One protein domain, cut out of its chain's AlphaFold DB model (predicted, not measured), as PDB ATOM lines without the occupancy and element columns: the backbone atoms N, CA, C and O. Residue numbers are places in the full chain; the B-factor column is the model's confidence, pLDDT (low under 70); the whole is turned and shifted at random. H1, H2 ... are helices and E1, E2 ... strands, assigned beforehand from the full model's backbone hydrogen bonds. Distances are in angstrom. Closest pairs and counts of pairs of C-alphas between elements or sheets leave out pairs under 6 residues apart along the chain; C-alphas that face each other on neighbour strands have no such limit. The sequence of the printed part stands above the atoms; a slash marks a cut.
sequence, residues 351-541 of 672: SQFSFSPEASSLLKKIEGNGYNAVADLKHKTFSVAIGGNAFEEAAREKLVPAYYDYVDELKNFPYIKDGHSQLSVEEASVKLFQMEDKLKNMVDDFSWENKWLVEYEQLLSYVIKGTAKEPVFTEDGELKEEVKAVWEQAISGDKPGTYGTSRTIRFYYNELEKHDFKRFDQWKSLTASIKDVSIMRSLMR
ATOM      1  N   SER A 351       9.923  46.502  13.009       79.88
ATOM      2  CA  SER A 351       8.931  45.448  12.768       79.88
ATOM      3  C   SER A 351       9.039  44.739  11.409       79.88
ATOM      4  O   SER A 351       8.427  43.687  11.229       79.88
ATOM      5  N   GLN A 352       9.779  45.301  10.451       82.06
ATOM      6  CA  GLN A 352       9.937  44.771   9.090       82.06
ATOM      7  C   GLN A 352      11.314  44.158   8.835       82.06
ATOM      8  O   GLN A 352      11.518  43.534   7.793       82.06
ATOM      9  N   PHE A 353      12.257  44.334   9.759       85.94
ATOM     10  CA  PHE A 353      13.581  43.753   9.639       85.94
ATOM     11  C   PHE A 353      13.533  42.240   9.877       85.94
ATOM     12  O   PHE A 353      12.999  41.761  10.877       85.94
ATOM     13  N   SER A 354      14.123  41.485   8.955       90.56
ATOM     14  CA  SER A 354      14.347  40.052   9.099       90.56
ATOM     15  C   SER A 354      15.758  39.726   8.642       90.56
ATOM     16  O   SER A 354      16.152  40.131   7.546       90.56
ATOM     17  N   PHE A 355      16.479  38.957   9.448       94.19
ATOM     18  CA  PHE A 355      17.761  38.384   9.060       94.19
ATOM     19  C   PHE A 355      17.617  37.468   7.841       94.19
ATOM     20  O   PHE A 355      16.537  36.928   7.567       94.19
ATOM     21  N   SER A 356      18.719  37.252   7.124       95.94
ATOM     22  CA  SER A 356      18.794  36.214   6.098       95.94
ATOM     23  C   SER A 356      18.367  34.845   6.656       95.94
ATOM     24  O   SER A 356      18.441  34.604   7.871       95.94
ATOM     25  N   PRO A 357      17.894  33.919   5.802       96.94
ATOM     26  CA  PRO A 357      17.586  32.555   6.228       96.94
ATOM     27  C   PRO A 357      18.764  31.875   6.936       96.94
ATOM     28  O   PRO A 357      18.559  31.137   7.900       96.94
ATOM     29  N   GLU A 358      19.988  32.148   6.488       96.50
ATOM     30  CA  GLU A 358      21.228  31.615   7.044       96.50
ATOM     31  C   GLU A 358      21.496  32.159   8.455       96.50
ATOM     32  O   GLU A 358      21.662  31.365   9.384       96.50
ATOM     33  N   ALA A 359      21.448  33.483   8.645       96.19
ATOM     34  CA  ALA A 359      21.600  34.112   9.957       96.19
ATOM     35  C   ALA A 359      20.482  33.697  10.925       96.19
ATOM     36  O   ALA A 359      20.754  33.324  12.063       96.19
ATOM     37  N   SER A 360      19.227  33.665  10.464       96.50
ATOM     38  CA  SER A 360      18.081  33.210  11.267       96.50
ATOM     39  C   SER A 360      18.234  31.753  11.715       96.50
ATOM     40  O   SER A 360      17.913  31.402  12.850       96.50
ATOM     41  N   SER A 361      18.730  30.890  10.823       97.00
ATOM     42  CA  SER A 361      19.014  29.486  11.129       97.00
ATOM     43  C   SER A 361      20.132  29.355  12.165       97.00
ATOM     44  O   SER A 361      20.001  28.568  13.102       97.00
ATOM     45  N   LEU A 362      21.201  30.151  12.038       97.69
ATOM     46  CA  LEU A 362      22.296  30.181  13.006       97.69
ATOM     47  C   LEU A 362      21.825  30.674  14.379       97.69
ATOM     48  O   LEU A 362      22.058  29.979  15.361       97.69
ATOM     49  N   LEU A 363      21.105  31.798  14.454       96.94
ATOM     50  CA  LEU A 363      20.556  32.325  15.712       96.94
ATOM     51  C   LEU A 363      19.688  31.283  16.427       96.94
ATOM     52  O   LEU A 363      19.863  31.044  17.617       96.94
ATOM     53  N   LYS A 364      18.836  30.565  15.684       97.44
ATOM     54  CA  LYS A 364      18.029  29.473  16.239       97.44
ATOM     55  C   LYS A 364      18.877  28.312  16.775       97.44
ATOM     56  O   LYS A 364      18.491  27.683  17.757       97.44
ATOM     57  N   LYS A 365      20.004  27.988  16.132       97.94
ATOM     58  CA  LYS A 365      20.940  26.969  16.638       97.94
ATOM     59  C   LYS A 365      21.669  27.445  17.889       97.94
ATOM     60  O   LYS A 365      21.828  26.648  18.804       97.94
ATOM     61  N   ILE A 366      22.059  28.716  17.948       98.00
ATOM     62  CA  ILE A 366      22.670  29.324  19.137       98.00
ATOM     63  C   ILE A 366      21.693  29.227  20.319       98.00
ATOM     64  O   ILE A 366      22.036  28.654  21.351       98.00
ATOM     65  N   GLU A 367      20.439  29.647  20.128       97.44
ATOM     66  CA  GLU A 367      19.369  29.508  21.129       97.44
ATOM     67  C   GLU A 367      19.132  28.051  21.545       97.44
ATOM     68  O   GLU A 367      19.048  27.730  22.732       97.44
ATOM     69  N   GLY A 368      19.071  27.142  20.567       97.31
ATOM     70  CA  GLY A 368      18.875  25.712  20.800       97.31
ATOM     71  C   GLY A 368      20.019  25.025  21.550       97.31
ATOM     72  O   GLY A 368      19.804  23.943  22.084       97.31
ATOM     73  N   ASN A 369      21.204  25.641  21.615       97.56
ATOM     74  CA  ASN A 369      22.374  25.130  22.331       97.56
ATOM     75  C   ASN A 369      22.594  25.805  23.698       97.56
ATOM     76  O   ASN A 369      23.657  25.634  24.287       97.56
ATOM     77  N   GLY A 370      21.603  26.535  24.225       96.00
ATOM     78  CA  GLY A 370      21.682  27.121  25.570       96.00
ATOM     79  C   GLY A 370      22.422  28.457  25.633       96.00
ATOM     80  O   GLY A 370      23.105  28.737  26.621       96.00
ATOM     81  N   TYR A 371      22.283  29.276  24.588       97.25
ATOM     82  CA  TYR A 371      22.799  30.643  24.546       97.25
ATOM     83  C   TYR A 371      21.697  31.646  24.212       97.25
ATOM     84  O   TYR A 371      20.720  31.329  23.541       97.25
ATOM     85  N   ASN A 372      21.912  32.902  24.585       95.12
ATOM     86  CA  ASN A 372      21.153  34.042  24.094       95.12
ATOM     87  C   ASN A 372      22.009  34.817  23.094       95.12
ATOM     88  O   ASN A 372      23.088  35.291  23.443       95.12
ATOM     89  N   ALA A 373      21.517  34.983  21.869       95.31
ATOM     90  CA  ALA A 373      22.118  35.878  20.888       95.31
ATOM     91  C   ALA A 373      21.282  37.157  20.789       95.31
ATOM     92  O   ALA A 373      20.100  37.114  20.448       95.31
ATOM     93  N   VAL A 374      21.896  38.300  21.078       92.81
ATOM     94  CA  VAL A 374      21.247  39.613  21.000       92.81
ATOM     95  C   VAL A 374      21.919  40.430  19.906       92.81
ATOM     96  O   VAL A 374      23.142  40.542  19.858       92.81
ATOM     97  N   ALA A 375      21.112  41.008  19.020       92.75
ATOM     98  CA  ALA A 375      21.573  41.984  18.044       92.75
ATOM     99  C   ALA A 375      21.459  43.393  18.639       92.75
ATOM    100  O   ALA A 375      20.356  43.903  18.853       92.75
ATOM    101  N   ASP A 376      22.596  44.034  18.891       89.56
ATOM    102  CA  ASP A 376      22.654  45.441  19.263       89.56
ATOM    103  C   ASP A 376      22.580  46.293  17.996       89.56
ATOM    104  O   ASP A 376      23.572  46.556  17.317       89.56
ATOM    105  N   LEU A 377      21.369  46.728  17.672       88.56
ATOM    106  CA  LEU A 377      21.084  47.525  16.480       88.56
ATOM    107  C   LEU A 377      21.711  48.922  16.537       88.56
ATOM    108  O   LEU A 377      21.971  49.528  15.498       88.56
ATOM    109  N   LYS A 378      21.951  49.452  17.742       86.12
ATOM    110  CA  LYS A 378      22.536  50.782  17.933       86.12
ATOM    111  C   LYS A 378      24.038  50.748  17.678       86.12
ATOM    112  O   LYS A 378      24.573  51.667  17.058       86.12
ATOM    113  N   HIS A 379      24.702  49.713  18.179       88.19
ATOM    114  CA  HIS A 379      26.140  49.526  18.025       88.19
ATOM    115  C   HIS A 379      26.509  48.685  16.799       88.19
ATOM    116  O   HIS A 379      27.679  48.651  16.431       88.19
ATOM    117  N   LYS A 380      25.506  48.105  16.124       91.25
ATOM    118  CA  LYS A 380      25.639  47.222  14.959       91.25
ATOM    119  C   LYS A 380      26.558  46.048  15.267       91.25
ATOM    120  O   LYS A 380      27.507  45.782  14.545       91.25
ATOM    121  N   THR A 381      26.287  45.367  16.370       92.50
ATOM    122  CA  THR A 381      27.074  44.219  16.828       92.50
ATOM    123  C   THR A 381      26.154  43.103  17.287       92.50
ATOM    124  O   THR A 381      25.035  43.355  17.729       92.50
ATOM    125  N   PHE A 382      26.637  41.868  17.233       94.69
ATOM    126  CA  PHE A 382      26.013  40.756  17.940       94.69
ATOM    127  C   PHE A 382      26.722  40.529  19.272       94.69
ATOM    128  O   PHE A 382      27.937  40.693  19.361       94.69
ATOM    129  N   SER A 383      25.970  40.130  20.292       93.62
ATOM    130  CA  SER A 383      26.518  39.583  21.532       93.62
ATOM    131  C   SER A 383      25.912  38.214  21.779       93.62
ATOM    132  O   SER A 383      24.685  38.071  21.722       93.62
ATOM    133  N   VAL A 384      26.748  37.231  22.087       96.25
ATOM    134  CA  VAL A 384      26.290  35.910  22.511       96.25
ATOM    135  C   VAL A 384      26.585  35.788  23.993       96.25
ATOM    136  O   VAL A 384      27.678  36.117  24.430       96.25
ATOM    137  N   ALA A 385      25.620  35.332  24.776       95.44
ATOM    138  CA  ALA A 385      25.807  35.074  26.195       95.44
ATOM    139  C   ALA A 385      25.298  33.678  26.542       95.44
ATOM    140  O   ALA A 385      24.298  33.220  25.992       95.44
ATOM    141  N   ILE A 386      25.974  33.004  27.468       94.81
ATOM    142  CA  ILE A 386      25.527  31.716  28.006       94.81
ATOM    143  C   ILE A 386      24.182  31.924  28.724       94.81
ATOM    144  O   ILE A 386      24.023  32.891  29.470       94.81
ATOM    145  N   GLY A 387      23.209  31.042  28.483       91.81
ATOM    146  CA  GLY A 387      21.898  31.078  29.134       91.81
ATOM    147  C   GLY A 387      20.720  30.958  28.165       91.81
ATOM    148  O   GLY A 387      20.860  30.538  27.023       91.81
ATOM    149  N   GLY A 388      19.528  31.340  28.625       92.38
ATOM    150  CA  GLY A 388      18.296  31.248  27.834       92.38
ATOM    151  C   GLY A 388      17.531  29.949  28.067       92.38
ATOM    152  O   GLY A 388      18.002  29.048  28.755       92.38
ATOM    153  N   ASN A 389      16.331  29.853  27.492       95.56
ATOM    154  CA  ASN A 389      15.341  28.833  27.866       95.56
ATOM    155  C   ASN A 389      15.872  27.392  27.798       95.56
ATOM    156  O   ASN A 389      15.569  26.593  28.678       95.56
ATOM    157  N   ALA A 390      16.668  27.061  26.774       96.50
ATOM    158  CA  ALA A 390      17.223  25.717  26.619       96.50
ATOM    159  C   ALA A 390      18.214  25.374  27.745       96.50
ATOM    160  O   ALA A 390      18.161  24.278  28.298       96.50
ATOM    161  N   PHE A 391      19.072  26.328  28.129       96.38
ATOM    162  CA  PHE A 391      19.942  26.182  29.294       96.38
ATOM    163  C   PHE A 391      19.122  26.090  30.582       96.38
ATOM    164  O   PHE A 391      19.375  25.208  31.395       96.38
ATOM    165  N   GLU A 392      18.120  26.955  30.766       95.62
ATOM    166  CA  GLU A 392      17.288  26.950  31.974       95.62
ATOM    167  C   GLU A 392      16.569  25.615  32.189       95.62
ATOM    168  O   GLU A 392      16.496  25.129  33.319       95.62
ATOM    169  N   GLU A 393      16.051  25.023  31.113       95.75
ATOM    170  CA  GLU A 393      15.402  23.713  31.137       95.75
ATOM    171  C   GLU A 393      16.401  22.605  31.487       95.75
ATOM    172  O   GLU A 393      16.134  21.805  32.382       95.75
ATOM    173  N   ALA A 394      17.576  22.598  30.849       96.00
ATOM    174  CA  ALA A 394      18.598  21.582  31.085       96.00
ATOM    175  C   ALA A 394      19.256  21.696  32.470       96.00
ATOM    176  O   ALA A 394      19.556  20.685  33.093       96.00
ATOM    177  N   ALA A 395      19.494  22.908  32.972       96.06
ATOM    178  CA  ALA A 395      20.286  23.144  34.177       96.06
ATOM    179  C   ALA A 395      19.504  22.944  35.480       96.06
ATOM    180  O   ALA A 395      20.087  22.539  36.487       96.06
ATOM    181  N   ARG A 396      18.190  23.208  35.475       93.88
ATOM    182  CA  ARG A 396      17.350  23.262  36.688       93.88
ATOM    183  C   ARG A 396      17.375  21.982  37.523       93.88
ATOM    184  O   ARG A 396      17.229  22.041  38.739       93.88
ATOM    185  N   GLU A 397      17.535  20.831  36.880       93.94
ATOM    186  CA  GLU A 397      17.557  19.524  37.548       93.94
ATOM    187  C   GLU A 397      18.975  18.967  37.728       93.94
ATOM    188  O   GLU A 397      19.146  17.904  38.327       93.94
ATOM    189  N   LYS A 398      19.994  19.671  37.221       96.12
ATOM    190  CA  LYS A 398      21.397  19.221  37.168       96.12
ATOM    191  C   LYS A 398      22.324  20.038  38.059       96.12
ATOM    192  O   LYS A 398      23.391  19.557  38.417       96.12
ATOM    193  N   LEU A 399      21.920  21.254  38.418       95.56
ATOM    194  CA  LEU A 399      22.693  22.177  39.239       95.56
ATOM    195  C   LEU A 399      21.893  22.568  40.482       95.56
ATOM    196  O   LEU A 399      20.704  22.876  40.381       95.56
ATOM    197  N   VAL A 400      22.535  22.613  41.656       93.06
ATOM    198  CA  VAL A 400      21.909  23.269  42.816       93.06
ATOM    199  C   VAL A 400      21.768  24.778  42.550       93.06
ATOM    200  O   VAL A 400      22.551  25.331  41.767       93.06
ATOM    201  N   PRO A 401      20.796  25.466  43.189       92.50
ATOM    202  CA  PRO A 401      20.437  26.843  42.845       92.50
ATOM    203  C   PRO A 401      21.619  27.814  42.786       92.50
ATOM    204  O   PRO A 401      21.686  28.610  41.861       92.50
ATOM    205  N   ALA A 402      22.590  27.698  43.697       87.75
ATOM    206  CA  ALA A 402      23.767  28.565  43.715       87.75
ATOM    207  C   ALA A 402      24.598  28.486  42.412       87.75
ATOM    208  O   ALA A 402      24.994  29.518  41.872       87.75
ATOM    209  N   TYR A 403      24.824  27.279  41.873       90.69
ATOM    210  CA  TYR A 403      25.584  27.070  40.629       90.69
ATOM    211  C   TYR A 403      24.780  27.452  39.389       90.69
ATOM    212  O   TYR A 403      25.324  28.040  38.457       90.69
ATOM    213  N   TYR A 404      23.480  27.147  39.383       93.25
ATOM    214  CA  TYR A 404      22.576  27.587  38.322       93.25
ATOM    215  C   TYR A 404      22.561  29.115  38.214       93.25
ATOM    216  O   TYR A 404      22.810  29.673  37.144       93.25
ATOM    217  N   ASP A 405      22.342  29.776  39.349       91.12
ATOM    218  CA  ASP A 405      22.294  31.225  39.457       91.12
ATOM    219  C   ASP A 405      23.608  31.867  39.022       91.12
ATOM    220  O   ASP A 405      23.576  32.947  38.443       91.12
ATOM    221  N   TYR A 406      24.751  31.235  39.301       89.56
ATOM    222  CA  TYR A 406      26.046  31.722  38.835       89.56
ATOM    223  C   TYR A 406      26.133  31.737  37.314       89.56
ATOM    224  O   TYR A 406      26.461  32.765  36.724       89.56
ATOM    225  N   VAL A 407      25.846  30.596  36.684       91.12
ATOM    226  CA  VAL A 407      25.956  30.453  35.231       91.12
ATOM    227  C   VAL A 407      25.001  31.416  34.531       91.12
ATOM    228  O   VAL A 407      25.403  32.060  33.563       91.12
ATOM    229  N   ASP A 408      23.775  31.570  35.042       90.56
ATOM    230  CA  ASP A 408      22.813  32.525  34.488       90.56
ATOM    231  C   ASP A 408      23.265  33.986  34.655       90.56
ATOM    232  O   ASP A 408      22.990  34.827  33.798       90.56
ATOM    233  N   GLU A 409      23.993  34.298  35.729       91.31
ATOM    234  CA  GLU A 409      24.475  35.649  36.013       91.31
ATOM    235  C   GLU A 409      25.623  36.090  35.097       91.31
ATOM    236  O   GLU A 409      25.805  37.289  34.886       91.31
ATOM    237  N   LEU A 410      26.376  35.154  34.510       88.69
ATOM    238  CA  LEU A 410      27.546  35.473  33.682       88.69
ATOM    239  C   LEU A 410      27.232  36.413  32.515       88.69
ATOM    240  O   LEU A 410      28.087  37.207  32.129       88.69
ATOM    241  N   LYS A 411      26.007  36.369  31.979       88.62
ATOM    242  CA  LYS A 411      25.554  37.270  30.906       88.62
ATOM    243  C   LYS A 411      25.513  38.746  31.318       88.62
ATOM    244  O   LYS A 411      25.521  39.616  30.453       88.62
ATOM    245  N   ASN A 412      25.459  39.020  32.621       90.56
ATOM    246  CA  ASN A 412      25.418  40.369  33.179       90.56
ATOM    247  C   ASN A 412      26.818  40.892  33.545       90.56
ATOM    248  O   ASN A 412      26.951  42.052  33.932       90.56
ATOM    249  N   PHE A 413      27.862  40.063  33.443       91.50
ATOM    250  CA  PHE A 413      29.231  40.471  33.755       91.50
ATOM    251  C   PHE A 413      29.920  41.147  32.553       91.50
ATOM    252  O   PHE A 413      29.682  40.764  31.404       91.50
ATOM    253  N   PRO A 414      30.834  42.107  32.790       94.06
ATOM    254  CA  PRO A 414      31.102  42.758  34.073       94.06
ATOM    255  C   PRO A 414      30.061  43.847  34.377       94.06
ATOM    256  O   PRO A 414      29.632  44.570  33.470       94.06
ATOM    257  N   TYR A 415      29.715  44.046  35.652       94.81
ATOM    258  CA  TYR A 415      28.775  45.119  36.021       94.81
ATOM    259  C   TYR A 415      29.374  46.512  35.855       94.81
ATOM    260  O   TYR A 415      28.644  47.479  35.638       94.81
ATOM    261  N   ILE A 416      30.700  46.627  35.957       93.75
ATOM    262  CA  ILE A 416      31.431  47.876  35.756       93.75
ATOM    263  C   ILE A 416      32.268  47.750  34.481       93.75
ATOM    264  O   ILE A 416      33.232  46.991  34.429       93.75
ATOM    265  N   LYS A 417      31.939  48.535  33.451       92.81
ATOM    266  CA  LYS A 417      32.632  48.524  32.155       92.81
ATOM    267  C   LYS A 417      33.155  49.915  31.813       92.81
ATOM    268  O   LYS A 417      32.426  50.900  31.879       92.81
ATOM    269  N   ASP A 418      34.442  50.019  31.484       89.69
ATOM    270  CA  ASP A 418      35.104  51.283  31.111       89.69
ATOM    271  C   ASP A 418      34.901  52.428  32.126       89.69
ATOM    272  O   ASP A 418      34.794  53.611  31.771       89.69
ATOM    273  N   GLY A 419      34.824  52.074  33.414       90.00
ATOM    274  CA  GLY A 419      34.586  53.010  34.511       90.00
ATOM    275  C   GLY A 419      33.156  53.549  34.592       90.00
ATOM    276  O   GLY A 419      32.965  54.601  35.195       90.00
ATOM    277  N   HIS A 420      32.181  52.872  33.991       93.00
ATOM    278  CA  HIS A 420      30.749  53.125  34.153       93.00
ATOM    279  C   HIS A 420      30.070  51.886  34.716       93.00
ATOM    280  O   HIS A 420      30.393  50.771  34.302       93.00
ATOM    281  N   SER A 421      29.134  52.077  35.637       94.31
ATOM    282  CA  SER A 421      28.271  50.990  36.075       94.31
ATOM    283  C   SER A 421      27.152  50.748  35.064       94.31
ATOM    284  O   SER A 421      26.559  51.684  34.532       94.31
ATOM    285  N   GLN A 422      26.837  49.481  34.812       94.00
ATOM    286  CA  GLN A 422      25.620  49.087  34.095       94.00
ATOM    287  C   GLN A 422      24.370  49.187  34.986       94.00
ATOM    288  O   GLN A 422      23.250  49.132  34.487       94.00
ATOM    289  N   LEU A 423      24.569  49.337  36.298       96.38
ATOM    290  CA  LEU A 423      23.532  49.430  37.321       96.38
ATOM    291  C   LEU A 423      23.531  50.819  37.968       96.38
ATOM    292  O   LEU A 423      24.591  51.393  38.251       96.38
ATOM    293  N   SER A 424      22.352  51.334  38.305       96.94
ATOM    294  CA  SER A 424      22.253  52.450  39.249       96.94
ATOM    295  C   SER A 424      22.830  52.061  40.619       96.94
ATOM    296  O   SER A 424      22.976  50.882  40.938       96.94
ATOM    297  N   VAL A 425      23.164  53.042  41.464       97.19
ATOM    298  CA  VAL A 425      23.683  52.759  42.818       97.19
ATOM    299  C   VAL A 425      22.686  51.960  43.677       97.19
ATOM    300  O   VAL A 425      23.097  51.111  44.466       97.19
ATOM    301  N   GLU A 426      21.379  52.177  43.485       97.81
ATOM    302  CA  GLU A 426      20.315  51.421  44.156       97.81
ATOM    303  C   GLU A 426      20.285  49.960  43.682       97.81
ATOM    304  O   GLU A 426      20.357  49.042  44.502       97.81
ATOM    305  N   GLU A 427      20.265  49.732  42.363       97.75
ATOM    306  CA  GLU A 427      20.307  48.385  41.777       97.75
ATOM    307  C   GLU A 427      21.591  47.645  42.162       97.75
ATOM    308  O   GLU A 427      21.532  46.477  42.538       97.75
ATOM    309  N   ALA A 428      22.737  48.331  42.141       97.19
ATOM    310  CA  ALA A 428      24.017  47.787  42.577       97.19
ATOM    311  C   ALA A 428      23.973  47.357  44.050       97.19
ATOM    312  O   ALA A 428      24.434  46.267  44.380       97.19
ATOM    313  N   SER A 429      23.374  48.160  44.938       96.38
ATOM    314  CA  SER A 429      23.235  47.783  46.347       96.38
ATOM    315  C   SER A 429      22.338  46.564  46.539       96.38
ATOM    316  O   SER A 429      22.681  45.699  47.340       96.38
ATOM    317  N   VAL A 430      21.214  46.468  45.824       96.56
ATOM    318  CA  VAL A 430      20.359  45.269  45.859       96.56
ATOM    319  C   VAL A 430      21.127  44.059  45.333       96.56
ATOM    320  O   VAL A 430      21.077  42.984  45.936       96.56
ATOM    321  N   LYS A 431      21.881  44.241  44.243       95.69
ATOM    322  CA  LYS A 431      22.663  43.180  43.618       95.69
ATOM    323  C   LYS A 431      23.754  42.643  44.537       95.69
ATOM    324  O   LYS A 431      23.926  41.433  44.599       95.69
ATOM    325  N   LEU A 432      24.416  43.507  45.308       94.19
ATOM    326  CA  LEU A 432      25.410  43.094  46.301       94.19
ATOM    327  C   LEU A 432      24.849  42.104  47.318       94.19
ATOM    328  O   LEU A 432      25.476  41.082  47.567       94.19
ATOM    329  N   PHE A 433      23.657  42.358  47.862       93.62
ATOM    330  CA  PHE A 433      23.031  41.426  48.806       93.62
ATOM    331  C   PHE A 433      22.690  40.087  48.151       93.62
ATOM    332  O   PHE A 433      22.962  39.040  48.730       93.62
ATOM    333  N   GLN A 434      22.164  40.116  46.922       93.12
ATOM    334  CA  GLN A 434      21.878  38.896  46.162       93.12
ATOM    335  C   GLN A 434      23.150  38.083  45.895       93.12
ATOM    336  O   GLN A 434      23.133  36.864  46.016       93.12
ATOM    337  N   MET A 435      24.246  38.744  45.523       91.69
ATOM    338  CA  MET A 435      25.530  38.083  45.285       91.69
ATOM    339  C   MET A 435      26.111  37.522  46.580       91.69
ATOM    340  O   MET A 435      26.579  36.392  46.576       91.69
ATOM    341  N   GLU A 436      26.030  38.259  47.689       88.75
ATOM    342  CA  GLU A 436      26.506  37.783  48.989       88.75
ATOM    343  C   GLU A 436      25.730  36.546  49.470       88.75
ATOM    344  O   GLU A 436      26.342  35.583  49.928       88.75
ATOM    345  N   ASP A 437      24.400  36.530  49.325       87.75
ATOM    346  CA  ASP A 437      23.581  35.357  49.662       87.75
ATOM    347  C   ASP A 437      23.943  34.141  48.801       87.75
ATOM    348  O   ASP A 437      23.984  33.016  49.298       87.75
ATOM    349  N   LYS A 438      24.246  34.348  47.516       86.94
ATOM    350  CA  LYS A 438      24.680  33.267  46.624       86.94
ATOM    351  C   LYS A 438      26.080  32.764  47.000       86.94
ATOM    352  O   LYS A 438      26.258  31.557  47.130       86.94
ATOM    353  N   LEU A 439      27.028  33.670  47.254       83.81
ATOM    354  CA  LEU A 439      28.411  33.360  47.646       83.81
ATOM    355  C   LEU A 439      28.489  32.574  48.962       83.81
ATOM    356  O   LEU A 439      29.265  31.630  49.053       83.81
ATOM    357  N   LYS A 440      27.641  32.892  49.953       80.50
ATOM    358  CA  LYS A 440      27.551  32.145  51.226       80.50
ATOM    359  C   LYS A 440      27.211  30.664  51.058       80.50
ATOM    360  O   LYS A 440      27.529  29.871  51.934       80.50
ATOM    361  N   ASN A 441      26.548  30.306  49.961       77.69
ATOM    362  CA  ASN A 441      26.097  28.945  49.681       77.69
ATOM    363  C   ASN A 441      27.038  28.188  48.719       77.69
ATOM    364  O   ASN A 441      26.678  27.115  48.235       77.69
ATOM    365  N   MET A 442      28.216  28.741  48.398       78.50
ATOM    366  CA  MET A 442      29.210  28.110  47.519       78.50
ATOM    367  C   MET A 442      30.326  27.426  48.311       78.50
ATOM    368  O   MET A 442      30.586  27.773  49.459       78.50
ATOM    369  N   VAL A 443      31.001  26.457  47.688       72.44
ATOM    370  CA  VAL A 443      32.161  25.774  48.287       72.44
ATOM    371  C   VAL A 443      33.433  26.612  48.090       72.44
ATOM    372  O   VAL A 443      33.658  27.138  47.007       72.44
ATOM    373  N   ASP A 444      34.266  26.672  49.132       58.97
ATOM    374  CA  ASP A 444      35.359  27.637  49.387       58.97
ATOM    375  C   ASP A 444      36.607  27.621  48.464       58.97
ATOM    376  O   ASP A 444      37.538  28.396  48.707       58.97
ATOM    377  N   ASP A 445      36.716  26.732  47.471       57.69
ATOM    378  CA  ASP A 445      38.019  26.427  46.840       57.69
ATOM    379  C   ASP A 445      38.051  26.519  45.307       57.69
ATOM    380  O   ASP A 445      38.806  25.804  44.645       57.69
ATOM    381  N   PHE A 446      37.230  27.389  44.703       59.09
ATOM    382  CA  PHE A 446      37.018  27.325  43.253       59.09
ATOM    383  C   PHE A 446      37.448  28.550  42.451       59.09
ATOM    384  O   PHE A 446      37.379  29.710  42.859       59.09
ATOM    385  N   SER A 447      37.908  28.262  41.231       62.38
ATOM    386  CA  SER A 447      38.494  29.243  40.314       62.38
ATOM    387  C   SER A 447      37.514  30.343  39.894       62.38
ATOM    388  O   SER A 447      37.933  31.466  39.616       62.38
ATOM    389  N   TRP A 448      36.220  30.036  39.887       63.72
ATOM    390  CA  TRP A 448      35.144  30.887  39.396       63.72
ATOM    391  C   TRP A 448      34.381  31.622  40.507       63.72
ATOM    392  O   TRP A 448      33.860  32.705  40.238       63.72
ATOM    393  N   GLU A 449      34.443  31.138  41.757       62.03
ATOM    394  CA  GLU A 449      34.161  31.958  42.948       62.03
ATOM    395  C   GLU A 449      34.947  33.270  42.843       62.03
ATOM    396  O   GLU A 449      34.393  34.339  43.061       62.03
ATOM    397  N   ASN A 450      36.194  33.217  42.354       70.75
ATOM    398  CA  ASN A 450      36.996  34.417  42.136       70.75
ATOM    399  C   ASN A 450      36.384  35.379  41.111       70.75
ATOM    400  O   ASN A 450      36.491  36.580  41.308       70.75
ATOM    401  N   LYS A 451      35.740  34.909  40.029       83.56
ATOM    402  CA  LYS A 451      35.078  35.826  39.079       83.56
ATOM    403  C   LYS A 451      33.890  36.509  39.747       83.56
ATOM    404  O   LYS A 451      33.762  37.725  39.657       83.56
ATOM    405  N   TRP A 452      33.055  35.748  40.452       86.94
ATOM    406  CA  TRP A 452      31.894  36.320  41.128       86.94
ATOM    407  C   TRP A 452      32.291  37.273  42.259       86.94
ATOM    408  O   TRP A 452      31.709  38.348  42.402       86.94
ATOM    409  N   LEU A 453      33.320  36.905  43.015       85.94
ATOM    410  CA  LEU A 453      33.907  37.704  44.078       85.94
ATOM    411  C   LEU A 453      34.535  38.989  43.532       85.94
ATOM    412  O   LEU A 453      34.274  40.060  44.071       85.94
ATOM    413  N   VAL A 454      35.257  38.917  42.410       87.56
ATOM    414  CA  VAL A 454      35.774  40.103  41.710       87.56
ATOM    415  C   VAL A 454      34.633  41.035  41.300       87.56
ATOM    416  O   VAL A 454      34.719  42.239  41.531       87.56
ATOM    417  N   GLU A 455      33.545  40.514  40.732       92.25
ATOM    418  CA  GLU A 455      32.379  41.333  40.368       92.25
ATOM    419  C   GLU A 455      31.685  41.932  41.599       92.25
ATOM    420  O   GLU A 455      31.299  43.104  41.597       92.25
ATOM    421  N   TYR A 456      31.562  41.158  42.676       92.75
ATOM    422  CA  TYR A 456      30.992  41.607  43.944       92.75
ATOM    423  C   TYR A 456      31.836  42.734  44.557       92.75
ATOM    424  O   TYR A 456      31.303  43.769  44.956       92.75
ATOM    425  N   GLU A 457      33.161  42.604  44.550       89.81
ATOM    426  CA  GLU A 457      34.091  43.638  45.003       89.81
ATOM    427  C   GLU A 457      34.046  44.890  44.141       89.81
ATOM    428  O   GLU A 457      34.087  46.005  44.665       89.81
ATOM    429  N   GLN A 458      33.971  44.731  42.819       93.00
ATOM    430  CA  GLN A 458      33.845  45.858  41.903       93.00
ATOM    431  C   GLN A 458      32.550  46.625  42.156       93.00
ATOM    432  O   GLN A 458      32.584  47.858  42.223       93.00
ATOM    433  N   LEU A 459      31.437  45.921  42.377       95.06
ATOM    434  CA  LEU A 459      30.165  46.532  42.750       95.06
ATOM    435  C   LEU A 459      30.214  47.189  44.129       95.06
ATOM    436  O   LEU A 459      29.741  48.312  44.281       95.06
ATOM    437  N   LEU A 460      30.821  46.550  45.130       94.81
ATOM    438  CA  LEU A 460      30.915  47.108  46.479       94.81
ATOM    439  C   LEU A 460      31.796  48.353  46.480       94.81
ATOM    440  O   LEU A 460      31.453  49.385  47.057       94.81
ATOM    441  N   SER A 461      32.910  48.274  45.758       94.06
ATOM    442  CA  SER A 461      33.749  49.409  45.424       94.06
ATOM    443  C   SER A 461      32.914  50.511  44.781       94.06
ATOM    444  O   SER A 461      32.929  51.630  45.272       94.06
ATOM    445  N   TYR A 462      32.160  50.221  43.724       96.19
ATOM    446  CA  TYR A 462      31.313  51.214  43.071       96.19
ATOM    447  C   TYR A 462      30.310  51.862  44.040       96.19
ATOM    448  O   TYR A 462      30.240  53.086  44.100       96.19
ATOM    449  N   VAL A 463      29.619  51.082  44.874       96.94
ATOM    450  CA  VAL A 463      28.661  51.608  45.861       96.94
ATOM    451  C   VAL A 463      29.335  52.503  46.910       96.94
ATOM    452  O   VAL A 463      28.731  53.486  47.339       96.94
ATOM    453  N   ILE A 464      30.579  52.209  47.309       96.06
ATOM    454  CA  ILE A 464      31.293  52.970  48.350       96.06
ATOM    455  C   ILE A 464      32.034  54.196  47.796       96.06
ATOM    456  O   ILE A 464      31.984  55.276  48.381       96.06
ATOM    457  N   LYS A 465      32.778  54.042  46.697       95.19
ATOM    458  CA  LYS A 465      33.695  55.068  46.153       95.19
ATOM    459  C   LYS A 465      33.236  55.654  44.817       95.19
ATOM    460  O   LYS A 465      33.763  56.693  44.415       95.19
ATOM    461  N   GLY A 466      32.253  55.048  44.159       96.31
ATOM    462  CA  GLY A 466      31.823  55.420  42.815       96.31
ATOM    463  C   GLY A 466      32.874  55.089  41.765       96.31
ATOM    464  O   GLY A 466      33.866  54.398  42.022       96.31
ATOM    465  N   THR A 467      32.678  55.626  40.567       95.38
ATOM    466  CA  THR A 467      33.690  55.619  39.508       95.38
ATOM    467  C   THR A 467      34.199  57.035  39.239       95.38
ATOM    468  O   THR A 467      33.710  58.020  39.792       95.38
ATOM    469  N   ALA A 468      35.194  57.168  38.357       93.56
ATOM    470  CA  ALA A 468      35.649  58.484  37.906       93.56
ATOM    471  C   ALA A 468      34.551  59.269  37.161       93.56
ATOM    472  O   ALA A 468      34.588  60.497  37.143       93.56
ATOM    473  N   LYS A 469      33.605  58.564  36.533       95.38
ATOM    474  CA  LYS A 469      32.521  59.154  35.738       95.38
ATOM    475  C   LYS A 469      31.224  59.281  36.540       95.38
ATOM    476  O   LYS A 469      30.428  60.175  36.275       95.38
ATOM    477  N   GLU A 470      31.063  58.445  37.559       96.19
ATOM    478  CA  GLU A 470      29.919  58.399  38.466       96.19
ATOM    479  C   GLU A 470      30.425  58.509  39.916       96.19
ATOM    480  O   GLU A 470      30.410  57.528  40.665       96.19
ATOM    481  N   PRO A 471      30.948  59.679  40.330       97.00
ATOM    482  CA  PRO A 471      31.471  59.849  41.681       97.00
ATOM    483  C   PRO A 471      30.333  59.805  42.706       97.00
ATOM    484  O   PRO A 471      29.238  60.295  42.433       97.00
ATOM    485  N   VAL A 472      30.604  59.290  43.909       97.81
ATOM    486  CA  VAL A 472      29.633  59.304  45.027       97.81
ATOM    487  C   VAL A 472      29.497  60.676  45.699       97.81
ATOM    488  O   VAL A 472      28.522  60.917  46.402       97.81
ATOM    489  N   PHE A 473      30.441  61.589  45.460       98.38
ATOM    490  CA  PHE A 473      30.395  62.967  45.956       98.38
ATOM    491  C   PHE A 473      29.974  63.947  44.855       98.38
ATOM    492  O   PHE A 473      30.210  63.710  43.667       98.38
ATOM    493  N   THR A 474      29.380  65.064  45.263       98.31
ATOM    494  CA  THR A 474      29.154  66.251  44.433       98.31
ATOM    495  C   THR A 474      30.475  66.977  44.144       98.31
ATOM    496  O   THR A 474      31.526  66.648  44.702       98.31
ATOM    497  N   GLU A 475      30.438  67.992  43.275       97.25
ATOM    498  CA  GLU A 475      31.607  68.840  42.990       97.25
ATOM    499  C   GLU A 475      32.113  69.585  44.238       97.25
ATOM    500  O   GLU A 475      33.319  69.783  44.387       97.25
ATOM    501  N   ASP A 476      31.212  69.908  45.172       97.75
ATOM    502  CA  ASP A 476      31.528  70.535  46.462       97.75
ATOM    503  C   ASP A 476      32.067  69.535  47.506       97.75
ATOM    504  O   ASP A 476      32.401  69.912  48.632       97.75
ATOM    505  N   GLY A 477      32.171  68.251  47.143       97.75
ATOM    506  CA  GLY A 477      32.680  67.189  48.007       97.75
ATOM    507  C   GLY A 477      31.669  66.655  49.022       97.75
ATOM    508  O   GLY A 477      32.076  65.957  49.947       97.75
ATOM    509  N   GLU A 478      30.379  66.956  48.876       98.44
ATOM    510  CA  GLU A 478      29.309  66.416  49.728       98.44
ATOM    511  C   GLU A 478      28.837  65.063  49.186       98.44
ATOM    512  O   GLU A 478      28.785  64.871  47.970       98.44
ATOM    513  N   LEU A 479      28.534  64.093  50.054       98.50
ATOM    514  CA  LEU A 479      27.983  62.806  49.620       98.50
ATOM    515  C   LEU A 479      26.633  63.045  48.933       98.50
ATOM    516  O   LEU A 479      25.776  63.744  49.470       98.50
ATOM    517  N   LYS A 480      26.439  62.469  47.746       98.62
ATOM    518  CA  LYS A 480      25.179  62.589  47.008       98.62
ATOM    519  C   LYS A 480      24.017  61.996  47.812       98.62
ATOM    520  O   LYS A 480      24.147  60.912  48.381       98.62
ATOM    521  N   GLU A 481      22.872  62.677  47.812       98.31
ATOM    522  CA  GLU A 481      21.693  62.275  48.596       98.31
ATOM    523  C   GLU A 481      21.164  60.895  48.189       98.31
ATOM    524  O   GLU A 481      20.804  60.092  49.049       98.31
ATOM    525  N   GLU A 482      21.187  60.565  46.895       98.31
ATOM    526  CA  GLU A 482      20.795  59.242  46.410       98.31
ATOM    527  C   GLU A 482      21.720  58.126  46.921       98.31
ATOM    528  O   GLU A 482      21.252  57.040  47.253       98.31
ATOM    529  N   VAL A 483      23.023  58.397  47.059       98.44
ATOM    530  CA  VAL A 483      23.989  57.432  47.609       98.44
ATOM    531  C   VAL A 483      23.762  57.268  49.106       98.44
ATOM    532  O   VAL A 483      23.707  56.145  49.608       98.44
ATOM    533  N   LYS A 484      23.573  58.384  49.817       98.50
ATOM    534  CA  LYS A 484      23.290  58.387  51.253       98.50
ATOM    535  C   LYS A 484      22.026  57.590  51.584       98.50
ATOM    536  O   LYS A 484      22.074  56.743  52.472       98.50
ATOM    537  N   ALA A 485      20.937  57.799  50.843       98.44
ATOM    538  CA  ALA A 485      19.683  57.070  51.028       98.44
ATOM    539  C   ALA A 485      19.856  55.552  50.828       98.44
ATOM    540  O   ALA A 485      19.365  54.757  51.633       98.44
ATOM    541  N   VAL A 486      20.604  55.145  49.796       98.25
ATOM    542  CA  VAL A 486      20.925  53.731  49.552       98.25
ATOM    543  C   VAL A 486      21.754  53.146  50.697       98.25
ATOM    544  O   VAL A 486      21.463  52.042  51.158       98.25
ATOM    545  N   TRP A 487      22.744  53.880  51.213       98.12
ATOM    546  CA  TRP A 487      23.546  53.414  52.348       98.12
ATOM    547  C   TRP A 487      22.704  53.263  53.616       98.12
ATOM    548  O   TRP A 487      22.807  52.238  54.285       98.12
ATOM    549  N   GLU A 488      21.822  54.219  53.918       98.19
ATOM    550  CA  GLU A 488      20.896  54.143  55.058       98.19
ATOM    551  C   GLU A 488      19.977  52.918  54.960       98.19
ATOM    552  O   GLU A 488      19.801  52.179  55.932       98.19
ATOM    553  N   GLN A 489      19.453  52.630  53.767       97.88
ATOM    554  CA  GLN A 489      18.669  51.421  53.522       97.88
ATOM    555  C   GLN A 489      19.504  50.138  53.672       97.88
ATOM    556  O   GLN A 489      19.013  49.137  54.215       97.88
ATOM    557  N   ALA A 490      20.753  50.142  53.201       94.81
ATOM    558  CA  ALA A 490      21.669  49.006  53.267       94.81
ATOM    559  C   ALA A 490      22.087  48.663  54.710       94.81
ATOM    560  O   ALA A 490      22.320  47.492  55.008       94.81
ATOM    561  N   ILE A 491      22.126  49.647  55.617       94.50
ATOM    562  CA  ILE A 491      22.520  49.476  57.031       94.50
ATOM    563  C   ILE A 491      21.340  49.422  58.013       94.50
ATOM    564  O   ILE A 491      21.552  49.302  59.218       94.50
ATOM    565  N   SER A 492      20.104  49.517  57.518       92.12
ATOM    566  CA  SER A 492      18.888  49.477  58.338       92.12
ATOM    567  C   SER A 492      18.542  48.074  58.865       92.12
ATOM    568  O   SER A 492      18.850  47.058  58.237       92.12
ATOM    569  N   GLY A 493      17.838  48.031  60.003       87.81
ATOM    570  CA  GLY A 493      17.347  46.794  60.618       87.81
ATOM    571  C   GLY A 493      18.475  45.848  61.035       87.81
ATOM    572  O   GLY A 493      19.527  46.291  61.491       87.81
ATOM    573  N   ASP A 494      18.257  44.548  60.835       79.25
ATOM    574  CA  ASP A 494      19.196  43.496  61.248       79.25
ATOM    575  C   ASP A 494      20.272  43.194  60.190       79.25
ATOM    576  O   ASP A 494      21.163  42.373  60.413       79.25
ATOM    577  N   LYS A 495      20.253  43.890  59.042       81.19
ATOM    578  CA  LYS A 495      21.185  43.627  57.934       81.19
ATOM    579  C   LYS A 495      22.665  43.694  58.332       81.19
ATOM    580  O   LYS A 495      23.409  42.839  57.869       81.19
ATOM    581  N   PRO A 496      23.139  44.621  59.192       75.38
ATOM    582  CA  PRO A 496      24.532  44.602  59.651       75.38
ATOM    583  C   PRO A 496      24.922  43.338  60.445       75.38
ATOM    584  O   PRO A 496      26.103  42.989  60.492       75.38
ATOM    585  N   GLY A 497      23.961  42.646  61.064       67.31
ATOM    586  CA  GLY A 497      24.191  41.339  61.686       67.31
ATOM    587  C   GLY A 497      24.332  40.234  60.638       67.31
ATOM    588  O   GLY A 497      25.261  39.434  60.693       67.31
ATOM    589  N   THR A 498      23.477  40.259  59.615       73.44
ATOM    590  CA  THR A 498      23.394  39.200  58.597       73.44
ATOM    591  C   THR A 498      24.416  39.329  57.460       73.44
ATOM    592  O   THR A 498      24.883  38.314  56.943       73.44
ATOM    593  N   TYR A 499      24.780  40.553  57.058       80.38
ATOM    594  CA  TYR A 499      25.509  40.824  55.813       80.38
ATOM    595  C   TYR A 499      26.841  41.556  56.014       80.38
ATOM    596  O   TYR A 499      26.902  42.635  56.619       80.38
ATOM    597  N   GLY A 500      27.906  41.017  55.416       79.81
ATOM    598  CA  GLY A 500      29.221  41.651  55.308       79.81
ATOM    599  C   GLY A 500      29.174  42.955  54.510       79.81
ATOM    600  O   GLY A 500      29.790  43.947  54.917       79.81
ATOM    601  N   THR A 501      28.355  43.005  53.452       89.31
ATOM    602  CA  THR A 501      28.067  44.226  52.675       89.31
ATOM    603  C   THR A 501      27.595  45.352  53.595       89.31
ATOM    604  O   THR A 501      28.167  46.443  53.600       89.31
ATOM    605  N   SER A 502      26.584  45.087  54.432       86.50
ATOM    606  CA  SER A 502      26.012  46.079  55.349       86.50
ATOM    607  C   SER A 502      27.008  46.552  56.398       86.50
ATOM    608  O   SER A 502      27.060  47.746  56.688       86.50
ATOM    609  N   ARG A 503      27.815  45.645  56.964       81.12
ATOM    610  CA  ARG A 503      28.878  46.013  57.917       81.12
ATOM    611  C   ARG A 503      29.892  46.956  57.283       81.12
ATOM    612  O   ARG A 503      30.235  47.976  57.879       81.12
ATOM    613  N   THR A 504      30.312  46.637  56.064       82.62
ATOM    614  CA  THR A 504      31.275  47.440  55.310       82.62
ATOM    615  C   THR A 504      30.707  48.822  55.003       82.62
ATOM    616  O   THR A 504      31.331  49.825  55.335       82.62
ATOM    617  N   ILE A 505      29.489  48.902  54.457       92.19
ATOM    618  CA  ILE A 505      28.827  50.186  54.177       92.19
ATOM    619  C   ILE A 505      28.666  51.009  55.461       92.19
ATOM    620  O   ILE A 505      28.962  52.202  55.460       92.19
ATOM    621  N   ARG A 506      28.272  50.384  56.580       87.75
ATOM    622  CA  ARG A 506      28.120  51.063  57.877       87.75
ATOM    623  C   ARG A 506      29.425  51.673  58.376       87.75
ATOM    624  O   ARG A 506      29.398  52.778  58.908       87.75
ATOM    625  N   PHE A 507      30.550  50.982  58.203       85.25
ATOM    626  CA  PHE A 507      31.862  51.522  58.554       85.25
ATOM    627  C   PHE A 507      32.128  52.843  57.818       85.25
ATOM    628  O   PHE A 507      32.352  53.869  58.456       85.25
ATOM    629  N   TYR A 508      32.003  52.851  56.488       91.88
ATOM    630  CA  TYR A 508      32.225  54.060  55.687       91.88
ATOM    631  C   TYR A 508      31.184  55.156  55.948       91.88
ATOM    632  O   TYR A 508      31.543  56.335  55.972       91.88
ATOM    633  N   TYR A 509      29.921  54.783  56.174       95.19
ATOM    634  CA  TYR A 509      28.857  55.715  56.555       95.19
ATOM    635  C   TYR A 509      29.221  56.462  57.842       95.19
ATOM    636  O   TYR A 509      29.217  57.690  57.853       95.19
ATOM    637  N   ASN A 510      29.605  55.733  58.894       90.19
ATOM    638  CA  ASN A 510      29.970  56.316  60.184       90.19
ATOM    639  C   ASN A 510      31.211  57.215  60.079       90.19
ATOM    640  O   ASN A 510      31.276  58.249  60.740       90.19
ATOM    641  N   GLU A 511      32.205  56.847  59.260       90.50
ATOM    642  CA  GLU A 511      33.369  57.714  59.033       90.50
ATOM    643  C   GLU A 511      32.977  59.023  58.339       90.50
ATOM    644  O   GLU A 511      33.434  60.086  58.750       90.50
ATOM    645  N   LEU A 512      32.094  58.988  57.337       95.81
ATOM    646  CA  LEU A 512      31.599  60.208  56.694       95.81
ATOM    647  C   LEU A 512      30.687  61.036  57.605       95.81
ATOM    648  O   LEU A 512      30.754  62.263  57.563       95.81
ATOM    649  N   GLU A 513      29.874  60.401  58.450       97.25
ATOM    650  CA  GLU A 513      28.997  61.085  59.406       97.25
ATOM    651  C   GLU A 513      29.794  61.989  60.364       97.25
ATOM    652  O   GLU A 513      29.402  63.132  60.598       97.25
ATOM    653  N   LYS A 514      30.974  61.546  60.828       96.44
ATOM    654  CA  LYS A 514      31.900  62.361  61.652       96.44
ATOM    655  C   LYS A 514      32.375  63.644  60.960       96.44
ATOM    656  O   LYS A 514      32.871  64.554  61.624       96.44
ATOM    657  N   HIS A 515      32.259  63.698  59.638       97.56
ATOM    658  CA  HIS A 515      32.679  64.803  58.784       97.56
ATOM    659  C   HIS A 515      31.489  65.474  58.081       97.56
ATOM    660  O   HIS A 515      31.661  66.046  57.005       97.56
ATOM    661  N   ASP A 516      30.284  65.395  58.662       97.88
ATOM    662  CA  ASP A 516      29.044  65.959  58.107       97.88
ATOM    663  C   ASP A 516      28.778  65.501  56.658       97.88
ATOM    664  O   ASP A 516      28.313  66.268  55.814       97.88
ATOM    665  N   PHE A 517      29.124  64.246  56.351       98.12
ATOM    666  CA  PHE A 517      29.060  63.639  55.018       98.12
ATOM    667  C   PHE A 517      29.872  64.369  53.938       98.12
ATOM    668  O   PHE A 517      29.597  64.239  52.743       98.12
ATOM    669  N   LYS A 518      30.910  65.112  54.338       98.06
ATOM    670  CA  LYS A 518      31.863  65.748  53.426       98.06
ATOM    671  C   LYS A 518      33.102  64.890  53.247       98.06
ATOM    672  O   LYS A 518      33.621  64.285  54.186       98.06
ATOM    673  N   ARG A 519      33.621  64.875  52.023       97.25
ATOM    674  CA  ARG A 519      34.885  64.221  51.693       97.25
ATOM    675  C   ARG A 519      36.028  64.864  52.485       97.25
ATOM    676  O   ARG A 519      36.262  66.064  52.379       97.25
ATOM    677  N   PHE A 520      36.778  64.043  53.211       96.44
ATOM    678  CA  PHE A 520      37.971  64.441  53.961       96.44
ATOM    679  C   PHE A 520      39.255  63.923  53.295       96.44
ATOM    680  O   PHE A 520      39.217  63.003  52.470       96.44
ATOM    681  N   ASP A 521      40.408  64.500  53.649       94.88
ATOM    682  CA  ASP A 521      41.695  64.246  52.974       94.88
ATOM    683  C   ASP A 521      42.084  62.757  52.941       94.88
ATOM    684  O   ASP A 521      42.604  62.257  51.942       94.88
ATOM    685  N   GLN A 522      41.774  62.023  54.012       94.44
ATOM    686  CA  GLN A 522      42.096  60.600  54.155       94.44
ATOM    687  C   GLN A 522      41.075  59.657  53.493       94.44
ATOM    688  O   GLN A 522      41.292  58.446  53.479       94.44
ATOM    689  N   TRP A 523      39.996  60.161  52.884       93.81
ATOM    690  CA  TRP A 523      38.968  59.316  52.258       93.81
ATOM    691  C   TRP A 523      39.541  58.372  51.189       93.81
ATOM    692  O   TRP A 523      39.181  57.196  51.100       93.81
ATOM    693  N   LYS A 524      40.475  58.881  50.372       92.06
ATOM    694  CA  LYS A 524      41.096  58.096  49.295       92.06
ATOM    695  C   LYS A 524      41.957  56.956  49.845       92.06
ATOM    696  O   LYS A 524      41.957  55.881  49.259       92.06
ATOM    697  N   SER A 525      42.693  57.187  50.933       87.75
ATOM    698  CA  SER A 525      43.481  56.136  51.584       87.75
ATOM    699  C   SER A 525      42.586  55.142  52.318       87.75
ATOM    700  O   SER A 525      42.828  53.946  52.215       87.75
ATOM    701  N   LEU A 526      41.524  55.618  52.979       85.25
ATOM    702  CA  LEU A 526      40.575  54.769  53.700       85.25
ATOM    703  C   LEU A 526      39.883  53.767  52.765       85.25
ATOM    704  O   LEU A 526      39.777  52.596  53.087       85.25
ATOM    705  N   THR A 527      39.460  54.214  51.582       88.69
ATOM    706  CA  THR A 527      38.754  53.372  50.596       88.69
ATOM    707  C   THR A 527      39.677  52.546  49.693       88.69
ATOM    708  O   THR A 527      39.197  51.754  48.874       88.69
ATOM    709  N   ALA A 528      41.000  52.711  49.804       83.69
ATOM    710  CA  ALA A 528      41.961  51.946  49.010       83.69
ATOM    711  C   ALA A 528      42.001  50.461  49.412       83.69
ATOM    712  O   ALA A 528      42.256  49.617  48.553       83.69
ATOM    713  N   SER A 529      41.688  50.146  50.674       71.44
ATOM    714  CA  SER A 529      41.693  48.789  51.244       71.44
ATOM    715  C   SER A 529      40.522  47.905  50.799       71.44
ATOM    716  O   SER A 529      40.575  46.698  50.990       71.44
ATOM    717  N   ILE A 530      39.493  48.462  50.146       73.94
ATOM    718  CA  ILE A 530      38.312  47.705  49.665       73.94
ATOM    719  C   ILE A 530      38.696  46.603  48.655       73.94
ATOM    720  O   ILE A 530      37.901  45.715  48.386       73.94
ATOM    721  N   LYS A 531      39.899  46.659  48.073       62.44
ATOM    722  CA  LYS A 531      40.378  45.696  47.068       62.44
ATOM    723  C   LYS A 531      40.911  44.376  47.642       62.44
ATOM    724  O   LYS A 531      41.419  43.568  46.871       62.44
ATOM    725  N   ASP A 532      40.893  44.182  48.958       57.06
ATOM    726  CA  ASP A 532      41.443  42.969  49.558       57.06
ATOM    727  C   ASP A 532      40.384  41.858  49.632       57.06
ATOM    728  O   ASP A 532      39.533  41.822  50.528       57.06
ATOM    729  N   VAL A 533      40.474  40.941  48.667       55.41
ATOM    730  CA  VAL A 533      39.658  39.727  48.525       55.41
ATOM    731  C   VAL A 533      39.599  38.913  49.821       55.41
ATOM    732  O   VAL A 533      38.568  38.320  50.149       55.41
ATOM    733  N   SER A 534      40.679  38.913  50.613       50.19
ATOM    734  CA  SER A 534      40.737  38.151  51.863       50.19
ATOM    735  C   SER A 534      39.842  38.747  52.952       50.19
ATOM    736  O   SER A 534      39.176  38.006  53.680       50.19
ATOM    737  N   ILE A 535      39.744  40.082  53.011       49.53
ATOM    738  CA  ILE A 535      38.893  40.791  53.968       49.53
ATOM    739  C   ILE A 535      37.429  40.521  53.627       49.53
ATOM    740  O   ILE A 535      36.653  40.167  54.512       49.53
ATOM    741  N   MET A 536      37.050  40.584  52.348       54.97
ATOM    742  CA  MET A 536      35.676  40.292  51.934       54.97
ATOM    743  C   MET A 536      35.307  38.825  52.156       54.97
ATOM    744  O   MET A 536      34.240  38.553  52.703       54.97
ATOM    745  N   ARG A 537      36.210  37.881  51.865       57.78
ATOM    746  CA  ARG A 537      36.013  36.463  52.201       57.78
ATOM    747  C   ARG A 537      35.823  36.259  53.711       57.78
ATOM    748  O   ARG A 537      34.927  35.522  54.109       57.78
ATOM    749  N   SER A 538      36.574  36.969  54.557       49.25
ATOM    750  CA  SER A 538      36.390  36.925  56.020       49.25
ATOM    751  C   SER A 538      35.074  37.555  56.506       49.25
ATOM    752  O   SER A 538      34.538  37.142  57.530       49.25
ATOM    753  N   LEU A 539      34.540  38.538  55.767       47.22
ATOM    754  CA  LEU A 539      33.300  39.255  56.091       47.22
ATOM    755  C   LEU A 539      32.035  38.551  55.583       47.22
ATOM    756  O   LEU A 539      30.963  38.775  56.159       47.22
ATOM    757  N   MET A 540      32.157  37.772  54.500       54.09
ATOM    758  CA  MET A 540      31.101  36.940  53.905       54.09
ATOM    759  C   MET A 540      30.984  35.576  54.578       54.09
ATOM    760  O   MET A 540      29.878  35.043  54.676       54.09
ATOM    761  N   ARG A 541      32.100  35.030  55.080       55.56
ATOM    762  CA  ARG A 541      32.054  33.941  56.052       55.56
ATOM    763  C   ARG A 541      31.275  34.433  57.267       55.56
ATOM    764  O   ARG A 541      31.347  35.614  57.624       55.56
TER     765      ARG A 541
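AT A GLANCE: This is residues 351 to 541 of the 672 residues of an uncharacterized protein of Jeotgalibacillus sp. S-D1 (UniProt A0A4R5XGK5). An elongated model of two unequal lobes: in the small one a two-stranded hairpin, E1 and E2, stands between H1 and H3, with H2 at one end; the larger one is a cluster of helices, H4 to H10. H3 joins the two, while in the larger lobe H10 crosses H5 at 85 degrees and meets the beginning of H8, residues 500 to 501, at a corner. The hairpin's tip, residues 376 to 381, and residues 356 to 361 stick out. The printed part has 191 residues, mostly helix, in the order H1 E1 E2 H2 H3 H4 H5 H6 H7 H8 H9 H10, with an antiparallel sheet E1 - E2. It is only just loose, close to compact, with a radius of gyration of the C-alphas of 19.9 A and spans of 64 by 39 by 27 A.

IN THESE COORDINATES: H1, residues 357 to 368, begins at C-alpha 357 (17.586, 32.555, 6.228) and is 16.2 A long. E1 is residues 371 to 376, E2 381 to 386, H2 389 to 395. H3, 401 to 412, is 17.4 A; H4, 425 to 439, is 20.5 A; H5, 449 to 465, is 23.3 A, beginning at (34.161, 31.958, 42.948). H6 is 481 to 491, H7 495 to 498, H8 500 to 513 with 19.9 A, H9 523 to 531. H10, 533 to 540, ends at (31.101, 36.940, 53.905).

HOW THE PARTS SIT: The closest C-alphas of H1 and E1, Leu 363 and Ala 373, are 6.5 A apart. In the hairpin E1 and E2, N 372 and O 385 are within hydrogen-bond range at 2.8 A. The closest C-alphas of E2 and H3 are Ala 385 and Lys 411, 5.2 A. H1 and H2 only just touch, with 3 pairs of C-alphas within 8 A, closest Gly 368 and Ala 390, 6.0 A. H3 and H4, a helical hairpin, only just touch, with 3 pairs, closest Ala 402 and Lys 438, 5.6 A. H4, H5 and H8 form a bundle, helices side by side. H4 and H5, also a helical hairpin, touch at Val 425 and Val 463, 5.9 A, at a shallow tilt of 30 degrees, opposite ways. H6 touches H8, closest Ile 491 and Ser 502, 5.2 A, at a steep tilt of 49 degrees. H7 touches H8 only at the corner, closest Pro 496 and Ser 502, 4.8 A. H9 touches H5, closest Ser 461 and Ile 530, 6.5 A. H10 is about perpendicular to H8, 78 degrees, and touches it at Gly 500 and Leu 539, 4.8 A. Every O i to N i+4 pair is within hydrogen-bond range in H1, H2, H5, H6, H8 and H10, against 6 of 8 in H3, 10 of 11 in H4 and 2 of 5 in H9, which has 2 of 6 O i to N i+3 pairs within range; H7 is too short for an O i to N i+4 pair.

THE WHOLE: The two farthest C-alphas, Pro 357 and Lys 514, are 64.5 A apart. The printed part has no cut. The links H3 to H4 and H5 to H6 are long. Mean pLDDT of the printed part is 88.9; residues 444 to 449, 497 and 531 to 541 are under 70.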